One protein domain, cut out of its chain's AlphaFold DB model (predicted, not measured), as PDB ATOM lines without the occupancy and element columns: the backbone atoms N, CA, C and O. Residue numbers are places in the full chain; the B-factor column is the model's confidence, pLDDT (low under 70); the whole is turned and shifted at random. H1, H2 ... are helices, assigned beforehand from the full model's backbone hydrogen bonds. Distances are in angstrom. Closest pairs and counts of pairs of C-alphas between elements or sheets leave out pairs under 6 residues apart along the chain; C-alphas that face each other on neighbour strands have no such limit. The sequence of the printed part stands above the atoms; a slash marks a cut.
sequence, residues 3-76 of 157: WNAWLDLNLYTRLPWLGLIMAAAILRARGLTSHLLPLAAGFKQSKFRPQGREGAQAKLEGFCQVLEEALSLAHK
ATOM      1  N   TRP A   3       2.642 -42.609 -13.292       79.38
ATOM      2  CA  TRP A   3       2.695 -43.642 -14.330       79.38
ATOM      3  C   TRP A   3       2.783 -43.061 -15.755       79.38
ATOM      4  O   TRP A   3       3.648 -43.475 -16.517       79.38
ATOM      5  N   ASN A   4       1.953 -42.071 -16.110       78.06
ATOM      6  CA  ASN A   4       2.034 -41.434 -17.432       78.06
ATOM      7  C   ASN A   4       3.358 -40.681 -17.610       78.06
ATOM      8  O   ASN A   4       3.999 -40.831 -18.636       78.06
ATOM      9  N   ALA A   5       3.812 -39.957 -16.581       79.56
ATOM     10  CA  ALA A   5       5.103 -39.269 -16.618       79.56
ATOM     11  C   ALA A   5       6.272 -40.247 -16.833       79.56
ATOM     12  O   ALA A   5       7.217 -39.932 -17.543       79.56
ATOM     13  N   TRP A   6       6.196 -41.456 -16.264       80.88
ATOM     14  CA  TRP A   6       7.183 -42.509 -16.513       80.88
ATOM     15  C   TRP A   6       7.215 -42.955 -17.980       80.88
ATOM     16  O   TRP A   6       8.295 -43.152 -18.535       80.88
ATOM     17  N   LEU A   7       6.043 -43.114 -18.603       77.00
ATOM     18  CA  LEU A   7       5.943 -43.454 -20.024       77.00
ATOM     19  C   LEU A   7       6.464 -42.317 -20.909       77.00
ATOM     20  O   LEU A   7       7.209 -42.586 -21.848       77.00
ATOM     21  N   ASP A   8       6.143 -41.067 -20.570       80.69
ATOM     22  CA  ASP A   8       6.575 -39.884 -21.323       80.69
ATOM     23  C   ASP A   8       8.105 -39.695 -21.264       80.69
ATOM     24  O   ASP A   8       8.732 -39.369 -22.267       80.69
ATOM     25  N   LEU A   9       8.723 -39.941 -20.101       81.81
ATOM     26  CA  LEU A   9      10.177 -39.837 -19.917       81.81
ATOM     27  C   LEU A   9      10.958 -40.948 -20.636       81.81
ATOM     28  O   LEU A   9      12.150 -40.790 -20.889       81.81
ATOM     29  N   ASN A  10      10.311 -42.082 -20.923       78.19
ATOM     30  CA  ASN A  10      10.851 -43.208 -21.687       78.19
ATOM     31  C   ASN A  10      12.244 -43.720 -21.236       78.19
ATOM     32  O   ASN A  10      13.006 -44.273 -22.028       78.19
ATOM     33  N   LEU A  11      12.583 -43.567 -19.949       76.56
ATOM     34  CA  LEU A  11      13.913 -43.891 -19.401       76.56
ATOM     35  C   LEU A  11      14.248 -45.389 -19.485       76.56
ATOM     36  O   LEU A  11      15.410 -45.765 -19.620       76.56
ATOM     37  N   TYR A  12      13.228 -46.249 -19.403       77.06
ATOM     38  CA  TYR A  12      13.366 -47.707 -19.444       77.06
ATOM     39  C   TYR A  12      12.329 -48.326 -20.384       77.06
ATOM     40  O   TYR A  12      11.331 -48.905 -19.949       77.06
ATOM     41  N   THR A  13      12.598 -48.251 -21.686       74.38
ATOM     42  CA  THR A  13      11.743 -48.784 -22.767       74.38
ATOM     43  C   THR A  13      11.367 -50.261 -22.600       74.38
ATOM     44  O   THR A  13      10.282 -50.676 -22.999       74.38
ATOM     45  N   ARG A  14      12.237 -51.072 -21.982       81.25
ATOM     46  CA  ARG A  14      12.017 -52.520 -21.789       81.25
ATOM     47  C   ARG A  14      11.230 -52.882 -20.527       81.25
ATOM     48  O   ARG A  14      10.870 -54.045 -20.372       81.25
ATOM     49  N   LEU A  15      10.978 -51.928 -19.625       81.56
ATOM     50  CA  LEU A  15      10.350 -52.175 -18.317       81.56
ATOM     51  C   LEU A  15       9.127 -51.262 -18.079       81.56
ATOM     52  O   LEU A  15       9.067 -50.560 -17.065       81.56
ATOM     53  N   PRO A  16       8.113 -51.259 -18.968       77.81
ATOM     54  CA  PRO A  16       6.969 -50.346 -18.865       77.81
ATOM     55  C   PRO A  16       6.125 -50.555 -17.593       77.81
ATOM     56  O   PRO A  16       5.487 -49.624 -17.103       77.81
ATOM     57  N   TRP A  17       6.155 -51.753 -16.997       84.12
ATOM     58  CA  TRP A  17       5.466 -52.052 -15.734       84.12
ATOM     59  C   TRP A  17       6.079 -51.353 -14.514       84.12
ATOM     60  O   TRP A  17       5.412 -51.240 -13.484       84.12
ATOM     61  N   LEU A  18       7.319 -50.859 -14.605       87.56
ATOM     62  CA  LEU A  18       7.971 -50.164 -13.493       87.56
ATOM     63  C   LEU A  18       7.240 -48.860 -13.139       87.56
ATOM     64  O   LEU A  18       7.129 -48.526 -11.960       87.56
ATOM     65  N   GLY A  19       6.631 -48.191 -14.124       89.50
ATOM     66  CA  GLY A  19       5.792 -47.014 -13.890       89.50
ATOM     67  C   GLY A  19       4.566 -47.309 -13.014       89.50
ATOM     68  O   GLY A  19       4.169 -46.467 -12.211       89.50
ATOM     69  N   LEU A  20       4.000 -48.518 -13.104       91.88
ATOM     70  CA  LEU A  20       2.878 -48.947 -12.259       91.88
ATOM     71  C   LEU A  20       3.337 -49.252 -10.828       91.88
ATOM     72  O   LEU A  20       2.657 -48.883  -9.875       91.88
ATOM     73  N   ILE A  21       4.514 -49.862 -10.658       92.00
ATOM     74  CA  ILE A  21       5.105 -50.091  -9.329       92.00
ATOM     75  C   ILE A  21       5.431 -48.750  -8.655       92.00
ATOM     76  O   ILE A  21       5.125 -48.560  -7.479       92.00
ATOM     77  N   MET A  22       5.989 -47.795  -9.405       91.31
ATOM     78  CA  MET A  22       6.281 -46.448  -8.913       91.31
ATOM     79  C   MET A  22       5.005 -45.700  -8.517       91.31
ATOM     80  O   MET A  22       4.948 -45.096  -7.448       91.31
ATOM     81  N   ALA A  23       3.952 -45.778  -9.336       92.81
ATOM     82  CA  ALA A  23       2.660 -45.193  -8.996       92.81
ATOM     83  C   ALA A  23       2.101 -45.780  -7.689       92.81
ATOM     84  O   ALA A  23       1.690 -45.019  -6.815       92.81
ATOM     85  N   ALA A  24       2.166 -47.104  -7.506       94.62
ATOM     86  CA  ALA A  24       1.742 -47.760  -6.268       94.62
ATOM     87  C   ALA A  24       2.579 -47.303  -5.060       94.62
ATOM     88  O   ALA A  24       2.040 -47.070  -3.979       94.62
ATOM     89  N   ALA A  25       3.892 -47.140  -5.241       94.69
ATOM     90  CA  ALA A  25       4.786 -46.653  -4.197       94.69
ATOM     91  C   ALA A  25       4.472 -45.203  -3.799       94.69
ATOM     92  O   ALA A  25       4.480 -44.891  -2.611       94.69
ATOM     93  N   ILE A  26       4.141 -44.336  -4.761       93.94
ATOM     94  CA  ILE A  26       3.754 -42.942  -4.500       93.94
ATOM     95  C   ILE A  26       2.415 -42.870  -3.762       93.94
ATOM     96  O   ILE A  26       2.295 -42.079  -2.830       93.94
ATOM     97  N   LEU A  27       1.428 -43.695  -4.132       93.25
ATOM     98  CA  LEU A  27       0.156 -43.776  -3.401       93.25
ATOM     99  C   LEU A  27       0.394 -44.138  -1.928       93.25
ATOM    100  O   LEU A  27      -0.101 -43.443  -1.041       93.25
ATOM    101  N   ARG A  28       1.236 -45.148  -1.672       95.25
ATOM    102  CA  ARG A  28       1.618 -45.543  -0.310       95.25
ATOM    103  C   ARG A  28       2.373 -44.436   0.426       95.25
ATOM    104  O   ARG A  28       2.049 -44.117   1.563       95.25
ATOM    105  N   ALA A  29       3.366 -43.823  -0.221       95.25
ATOM    106  CA  ALA A  29       4.180 -42.758   0.369       95.25
ATOM    107  C   ALA A  29       3.363 -41.501   0.710       95.25
ATOM    108  O   ALA A  29       3.723 -40.766   1.624       95.25
ATOM    109  N   ARG A  30       2.253 -41.268   0.003       95.50
ATOM    110  CA  ARG A  30       1.297 -40.187   0.286       95.50
ATOM    111  C   ARG A  30       0.225 -40.560   1.313       95.50
ATOM    112  O   ARG A  30      -0.684 -39.770   1.530       95.50
ATOM    113  N   GLY A  31       0.300 -41.746   1.918       94.94
ATOM    114  CA  GLY A  31      -0.667 -42.207   2.915       94.94
ATOM    115  C   GLY A  31      -2.034 -42.594   2.345       94.94
ATOM    116  O   GLY A  31      -2.964 -42.811   3.112       94.94
ATOM    117  N   LEU A  32      -2.170 -42.707   1.018       93.31
ATOM    118  CA  LEU A  32      -3.429 -43.116   0.383       93.31
ATOM    119  C   LEU A  32      -3.663 -44.625   0.487       93.31
ATOM    120  O   LEU A  32      -4.796 -45.087   0.403       93.31
ATOM    121  N   THR A  33      -2.593 -45.401   0.660       92.94
ATOM    122  CA  THR A  33      -2.661 -46.841   0.909       92.94
ATOM    123  C   THR A  33      -1.677 -47.219   2.010       92.94
ATOM    124  O   THR A  33      -0.582 -46.666   2.093       92.94
ATOM    125  N   SER A  34      -2.035 -48.188   2.854       90.38
ATOM    126  CA  SER A  34      -1.124 -48.752   3.865       90.38
ATOM    127  C   SER A  34      -0.113 -49.725   3.251       90.38
ATOM    128  O   SER A  34       1.026 -49.839   3.707       90.38
ATOM    129  N   HIS A  35      -0.510 -50.404   2.174       90.19
ATOM    130  CA  HIS A  35       0.285 -51.416   1.486       90.19
ATOM    131  C   HIS A  35       0.522 -51.048   0.018       90.19
ATOM    132  O   HIS A  35      -0.103 -50.143  -0.539       90.19
ATOM    133  N   LEU A  36       1.479 -51.735  -0.609       92.62
ATOM    134  CA  LEU A  36       1.768 -51.563  -2.028       92.62
ATOM    135  C   LEU A  36       0.682 -52.265  -2.856       92.62
ATOM    136  O   LEU A  36       0.595 -53.489  -2.829       92.62
ATOM    137  N   LEU A  37      -0.123 -51.503  -3.600       94.62
ATOM    138  CA  LEU A  37      -1.147 -52.080  -4.473       94.62
ATOM    139  C   LEU A  37      -0.530 -52.803  -5.683       94.62
ATOM    140  O   LEU A  37       0.428 -52.293  -6.279       94.62
ATOM    141  N   PRO A  38      -1.102 -53.939  -6.123       95.19
ATOM    142  CA  PRO A  38      -0.605 -54.707  -7.259       95.19
ATOM    143  C   PRO A  38      -1.036 -54.086  -8.603       95.19
ATOM    144  O   PRO A  38      -1.638 -54.751  -9.444       95.19
ATOM    145  N   LEU A  39      -0.711 -52.809  -8.845       95.19
ATOM    146  CA  LEU A  39      -1.159 -52.061 -10.034       95.19
ATOM    147  C   LEU A  39      -0.741 -52.708 -11.361       95.19
ATOM    148  O   LEU A  39      -1.468 -52.616 -12.342       95.19
ATOM    149  N   ALA A  40       0.398 -53.405 -11.405       93.38
ATOM    150  CA  ALA A  40       0.805 -54.156 -12.593       93.38
ATOM    151  C   ALA A  40      -0.141 -55.331 -12.907       93.38
ATOM    152  O   ALA A  40      -0.391 -55.621 -14.077       93.38
ATOM    153  N   ALA A  41      -0.674 -55.999 -11.881       94.06
ATOM    154  CA  ALA A  41      -1.668 -57.055 -12.051       94.06
ATOM    155  C   ALA A  41      -3.048 -56.465 -12.378       94.06
ATOM    156  O   ALA A  41      -3.691 -56.934 -13.315       94.06
ATOM    157  N   GLY A  42      -3.444 -55.387 -11.689       95.38
ATOM    158  CA  GLY A  42      -4.675 -54.650 -11.992       95.38
ATOM    159  C   GLY A  42      -4.706 -54.143 -13.434       95.38
ATOM    160  O   GLY A  42      -5.695 -54.319 -14.132       95.38
ATOM    161  N   PHE A  43      -3.582 -53.634 -13.950       94.00
ATOM    162  CA  PHE A  43      -3.485 -53.177 -15.338       94.00
ATOM    163  C   PHE A  43      -3.721 -54.313 -16.335       94.00
ATOM    164  O   PHE A  43      -4.459 -54.138 -17.307       94.00
ATOM    165  N   LYS A  44      -3.150 -55.498 -16.070       93.38
ATOM    166  CA  LYS A  44      -3.368 -56.689 -16.904       93.38
ATOM    167  C   LYS A  44      -4.841 -57.107 -16.943       93.38
ATOM    168  O   LYS A  44      -5.301 -57.477 -18.020       93.38
ATOM    169  N   GLN A  45      -5.554 -57.037 -15.815       94.50
ATOM    170  CA  GLN A  45      -6.976 -57.412 -15.729       94.50
ATOM    171  C   GLN A  45      -7.919 -56.334 -16.267       94.50
ATOM    172  O   GLN A  45      -8.938 -56.659 -16.870       94.50
ATOM    173  N   SER A  46      -7.546 -55.063 -16.126       93.44
ATOM    174  CA  SER A  46      -8.335 -53.946 -16.635       93.44
ATOM    175  C   SER A  46      -8.464 -53.981 -18.163       93.44
ATOM    176  O   SER A  46      -7.567 -54.445 -18.880       93.44
ATOM    177  N   LYS A  47      -9.555 -53.398 -18.668       90.88
ATOM    178  CA  LYS A  47      -9.786 -53.179 -20.108       90.88
ATOM    179  C   LYS A  47      -8.988 -52.001 -20.672       90.88
ATOM    180  O   LYS A  47      -8.932 -51.823 -21.886       90.88
ATOM    181  N   PHE A  48      -8.370 -51.198 -19.811       89.56
ATOM    182  CA  PHE A  48      -7.692 -49.981 -20.218       89.56
ATOM    183  C   PHE A  48      -6.421 -50.281 -21.020       89.56
ATOM    184  O   PHE A  48      -5.498 -50.952 -20.549       89.56
ATOM    185  N   ARG A  49      -6.366 -49.779 -22.257       88.62
ATOM    186  CA  ARG A  49      -5.217 -49.906 -23.158       88.62
ATOM    187  C   ARG A  49      -4.923 -48.535 -23.777       88.62
ATOM    188  O   ARG A  49      -5.604 -48.174 -24.733       88.62
ATOM    189  N   PRO A  50      -3.960 -47.766 -23.230       82.75
ATOM    190  CA  PRO A  50      -3.632 -46.448 -23.759       82.75
ATOM    191  C   PRO A  50      -3.023 -46.568 -25.161       82.75
ATOM    192  O   PRO A  50      -2.125 -47.376 -25.390       82.75
ATOM    193  N   GLN A  51      -3.507 -45.748 -26.084       82.75
ATOM    194  CA  GLN A  51      -3.087 -45.663 -27.482       82.75
ATOM    195  C   GLN A  51      -2.206 -44.435 -27.749       82.75
ATOM    196  O   GLN A  51      -1.688 -44.277 -28.849       82.75
ATOM    197  N   GLY A  52      -2.041 -43.551 -26.760       78.69
ATOM    198  CA  GLY A  52      -1.189 -42.362 -26.838       78.69
ATOM    199  C   GLY A  52      -1.899 -41.115 -27.370       78.69
ATOM    200  O   GLY A  52      -1.348 -40.024 -27.276       78.69
ATOM    201  N   ARG A  53      -3.134 -41.256 -27.865       82.88
ATOM    202  CA  ARG A  53      -3.978 -40.156 -28.372       82.88
ATOM    203  C   ARG A  53      -4.988 -39.631 -27.352       82.88
ATOM    204  O   ARG A  53      -5.739 -38.706 -27.644       82.88
ATOM    205  N   GLU A  54      -5.057 -40.245 -26.176       84.06
ATOM    206  CA  GLU A  54      -6.012 -39.874 -25.139       84.06
ATOM    207  C   GLU A  54      -5.633 -38.557 -24.451       84.06
ATOM    208  O   GLU A  54      -4.480 -38.343 -24.067       84.06
ATOM    209  N   GLY A  55      -6.634 -37.707 -24.206       87.06
ATOM    210  CA  GLY A  55      -6.495 -36.551 -23.322       87.06
ATOM    211  C   GLY A  55      -6.294 -36.955 -21.854       87.06
ATOM    212  O   GLY A  55      -6.507 -38.103 -21.460       87.06
ATOM    213  N   ALA A  56      -5.908 -35.989 -21.016       86.50
ATOM    214  CA  ALA A  56      -5.598 -36.229 -19.603       86.50
ATOM    215  C   ALA A  56      -6.754 -36.880 -18.819       86.50
ATOM    216  O   ALA A  56      -6.508 -37.771 -18.007       86.50
ATOM    217  N   GLN A  57      -8.000 -36.477 -19.094       89.94
ATOM    218  CA  GLN A  57      -9.193 -37.031 -18.448       89.94
ATOM    219  C   GLN A  57      -9.391 -38.518 -18.777       89.94
ATOM    220  O   GLN A  57      -9.491 -39.334 -17.868       89.94
ATOM    221  N   ALA A  58      -9.354 -38.898 -20.055       89.75
ATOM    222  CA  ALA A  58      -9.526 -40.292 -20.468       89.75
ATOM    223  C   ALA A  58      -8.415 -41.206 -19.912       89.75
ATOM    224  O   ALA A  58      -8.670 -42.343 -19.513       89.75
ATOM    225  N   LYS A  59      -7.175 -40.700 -19.816       88.12
ATOM    226  CA  LYS A  59      -6.073 -41.427 -19.161       88.12
ATOM    227  C   LYS A  59      -6.318 -41.629 -17.664       88.12
ATOM    228  O   LYS A  59      -5.976 -42.684 -17.135       88.12
ATOM    229  N   LEU A  60      -6.873 -40.622 -16.989       90.00
ATOM    230  CA  LEU A  60      -7.229 -40.693 -15.573       90.00
ATOM    231  C   LEU A  60      -8.340 -41.721 -15.338       90.00
ATOM    232  O   LEU A  60      -8.172 -42.599 -14.499       90.00
ATOM    233  N   GLU A  61      -9.423 -41.658 -16.111       92.19
ATOM    234  CA  GLU A  61     -10.539 -42.610 -16.037       92.19
ATOM    235  C   GLU A  61     -10.065 -44.051 -16.269       92.19
ATOM    236  O   GLU A  61     -10.387 -44.954 -15.495       92.19
ATOM    237  N   GLY A  62      -9.216 -44.267 -17.277       91.88
ATOM    238  CA  GLY A  62      -8.602 -45.569 -17.523       91.88
ATOM    239  C   GLY A  62      -7.731 -46.056 -16.361       91.88
ATOM    240  O   GLY A  62      -7.765 -47.233 -16.004       91.88
ATOM    241  N   PHE A  63      -6.978 -45.159 -15.720       91.50
ATOM    242  CA  PHE A  63      -6.176 -45.504 -14.546       91.50
ATOM    243  C   PHE A  63      -7.031 -45.799 -13.302       91.50
ATOM    244  O   PHE A  63      -6.646 -46.644 -12.496       91.50
ATOM    245  N   CYS A  64      -8.206 -45.178 -13.153       93.75
ATOM    246  CA  CYS A  64      -9.161 -45.542 -12.102       93.75
ATOM    247  C   CYS A  64      -9.623 -47.000 -12.243       93.75
ATOM    248  O   CYS A  64      -9.617 -47.727 -11.255       93.75
ATOM    249  N   GLN A  65      -9.882 -47.479 -13.465       95.06
ATOM    250  CA  GLN A  65     -10.203 -48.898 -13.697       95.06
ATOM    251  C   GLN A  65      -9.048 -49.823 -13.273       95.06
ATOM    252  O   GLN A  65      -9.258 -50.875 -12.677       95.06
ATOM    253  N   VAL A  66      -7.800 -49.423 -13.541       95.25
ATOM    254  CA  VAL A  66      -6.605 -50.167 -13.100       95.25
ATOM    255  C   VAL A  66      -6.526 -50.242 -11.572       95.25
ATOM    256  O   VAL A  66      -6.148 -51.283 -11.028       95.25
ATOM    257  N   LEU A  67      -6.861 -49.146 -10.884       94.62
ATOM    258  CA  LEU A  67      -6.900 -49.076  -9.422       94.62
ATOM    259  C   LEU A  67      -7.980 -49.986  -8.836       94.62
ATOM    260  O   LEU A  67      -7.686 -50.725  -7.900       94.62
ATOM    261  N   GLU A  68      -9.188 -49.963  -9.395       95.94
ATOM    262  CA  GLU A  68     -10.303 -50.818  -8.972       95.94
ATOM    263  C   GLU A  68      -9.946 -52.305  -9.086       95.94
ATOM    264  O   GLU A  68     -10.098 -53.058  -8.122       95.94
ATOM    265  N   GLU A  69      -9.369 -52.720 -10.218       97.50
ATOM    266  CA  GLU A  69      -8.926 -54.105 -10.411       97.50
ATOM    267  C   GLU A  69      -7.798 -54.488  -9.443       97.50
ATOM    268  O   GLU A  69      -7.800 -55.572  -8.856       97.50
ATOM    269  N   ALA A  70      -6.835 -53.591  -9.213       96.38
ATOM    270  CA  ALA A  70      -5.758 -53.837  -8.256       96.38
ATOM    271  C   ALA A  70      -6.270 -53.961  -6.813       96.38
ATOM    272  O   ALA A  70      -5.764 -54.795  -6.059       96.38
ATOM    273  N   LEU A  71      -7.265 -53.157  -6.428       95.38
ATOM    274  CA  LEU A  71      -7.924 -53.249  -5.127       95.38
ATOM    275  C   LEU A  71      -8.690 -54.564  -4.995       95.38
ATOM    276  O   LEU A  71      -8.527 -55.245  -3.985       95.38
ATOM    277  N   SER A  72      -9.467 -54.950  -6.007       96.19
ATOM    278  CA  SER A  72     -10.196 -56.225  -6.039       96.19
ATOM    279  C   SER A  72      -9.256 -57.421  -5.853       96.19
ATOM    280  O   SER A  72      -9.541 -58.327  -5.069       96.19
ATOM    281  N   LEU A  73      -8.093 -57.402  -6.513       95.56
ATOM    282  CA  LEU A  73      -7.068 -58.434  -6.347       95.56
ATOM    283  C   LEU A  73      -6.477 -58.453  -4.940       95.56
ATOM    284  O   LEU A  73      -6.419 -59.511  -4.319       95.56
ATOM    285  N   ALA A  74      -6.081 -57.288  -4.427       93.94
ATOM    286  CA  ALA A  74      -5.486 -57.184  -3.102       93.94
ATOM    287  C   ALA A  74      -6.444 -57.654  -1.995       93.94
ATOM    288  O   ALA A  74      -6.005 -58.335  -1.072       93.94
ATOM    289  N   HIS A  75      -7.740 -57.338  -2.099       94.25
ATOM    290  CA  HIS A  75      -8.744 -57.800  -1.137       94.25
ATOM    291  C   HIS A  75      -8.912 -59.318  -1.180       94.25
ATOM    292  O   HIS A  75      -8.846 -59.957  -0.137       94.25
ATOM    293  N   LYS A  76      -9.024 -59.916  -2.373       95.00
ATOM    294  CA  LYS A  76      -9.123 -61.380  -2.509       95.00
ATOM    295  C   LYS A  76      -7.916 -62.093  -1.903       95.00
ATOM    296  O   LYS A  76      -8.077 -63.123  -1.254       95.00
TER     297      LYS A  76
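This is residues 3 to 76 of the 157 residues of the protein "HTH_13 domain-containing protein" of Microvirga lotononidis (UniProt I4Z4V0). The long helix H4 makes one side of the domain and H1 and H2, set at a steep angle to each other, make the other, while the short helix H3 bridges H2 and H4 and crosses H4 at nearly a right angle. The loop beyond H1 sticks out at residues 9 to 14, of which residue 9 belongs to H1. The printed part has 74 residues with four named helices, H1, H2, H3 and H4 in that order, and no named strand; the class is all helix. The whole is compact, with a radius of gyration of the C-alphas of 12.0 A, and rounded, spanning 32 by 24 by 21 A.

H1 is residues 3 to 9, 10.1 A from first to last C-alpha, beginning at C-alpha 3 (2.695, -43.642, -14.330). H2 is residues 18 to 29, 16.2 A long. H3 is residues 39 to 45, 9.7 A long, beginning at C-alpha 39 (-1.159, -52.061, -10.034). H4 is residues 56 to 76, 30.6 A long, ending at C-alpha 76 (-9.123, -61.380, -2.509).

H1 touches H2 at residues 19 to 23 of H2 alone, with the C-alphas of Trp 3 and Gly 19 closest at 4.6 A; they run opposite ways at a steep tilt of 52 degrees. H2 touches H3 with residues 20 to 24 alone, closest at the C-alphas of Leu 20 and Leu 39, 5.6 A, opposite ways at a steep tilt of 56 degrees. H3 touches H4 at residues 66 to 73 of H4 alone, about perpendicular at 88 degrees, with the C-alphas of Gly 42 and Ala 70 closest at 4.0 A. H1 and H4 are near each other, with 5 pairs of C-alphas within 10 A. H1 and H3 are apart, as are H2 and H4. In H1, H2, H3 and H4 every O i to N i+4 pair is within hydrogen-bond range.

The two C-alphas farthest apart are those of Arg 53 and Lys 76, 33.9 A. The printed part has no cut, and its three links are short, none tight and none long. The model's mean pLDDT over the printed part is 89.5, and no printed residue is under 70.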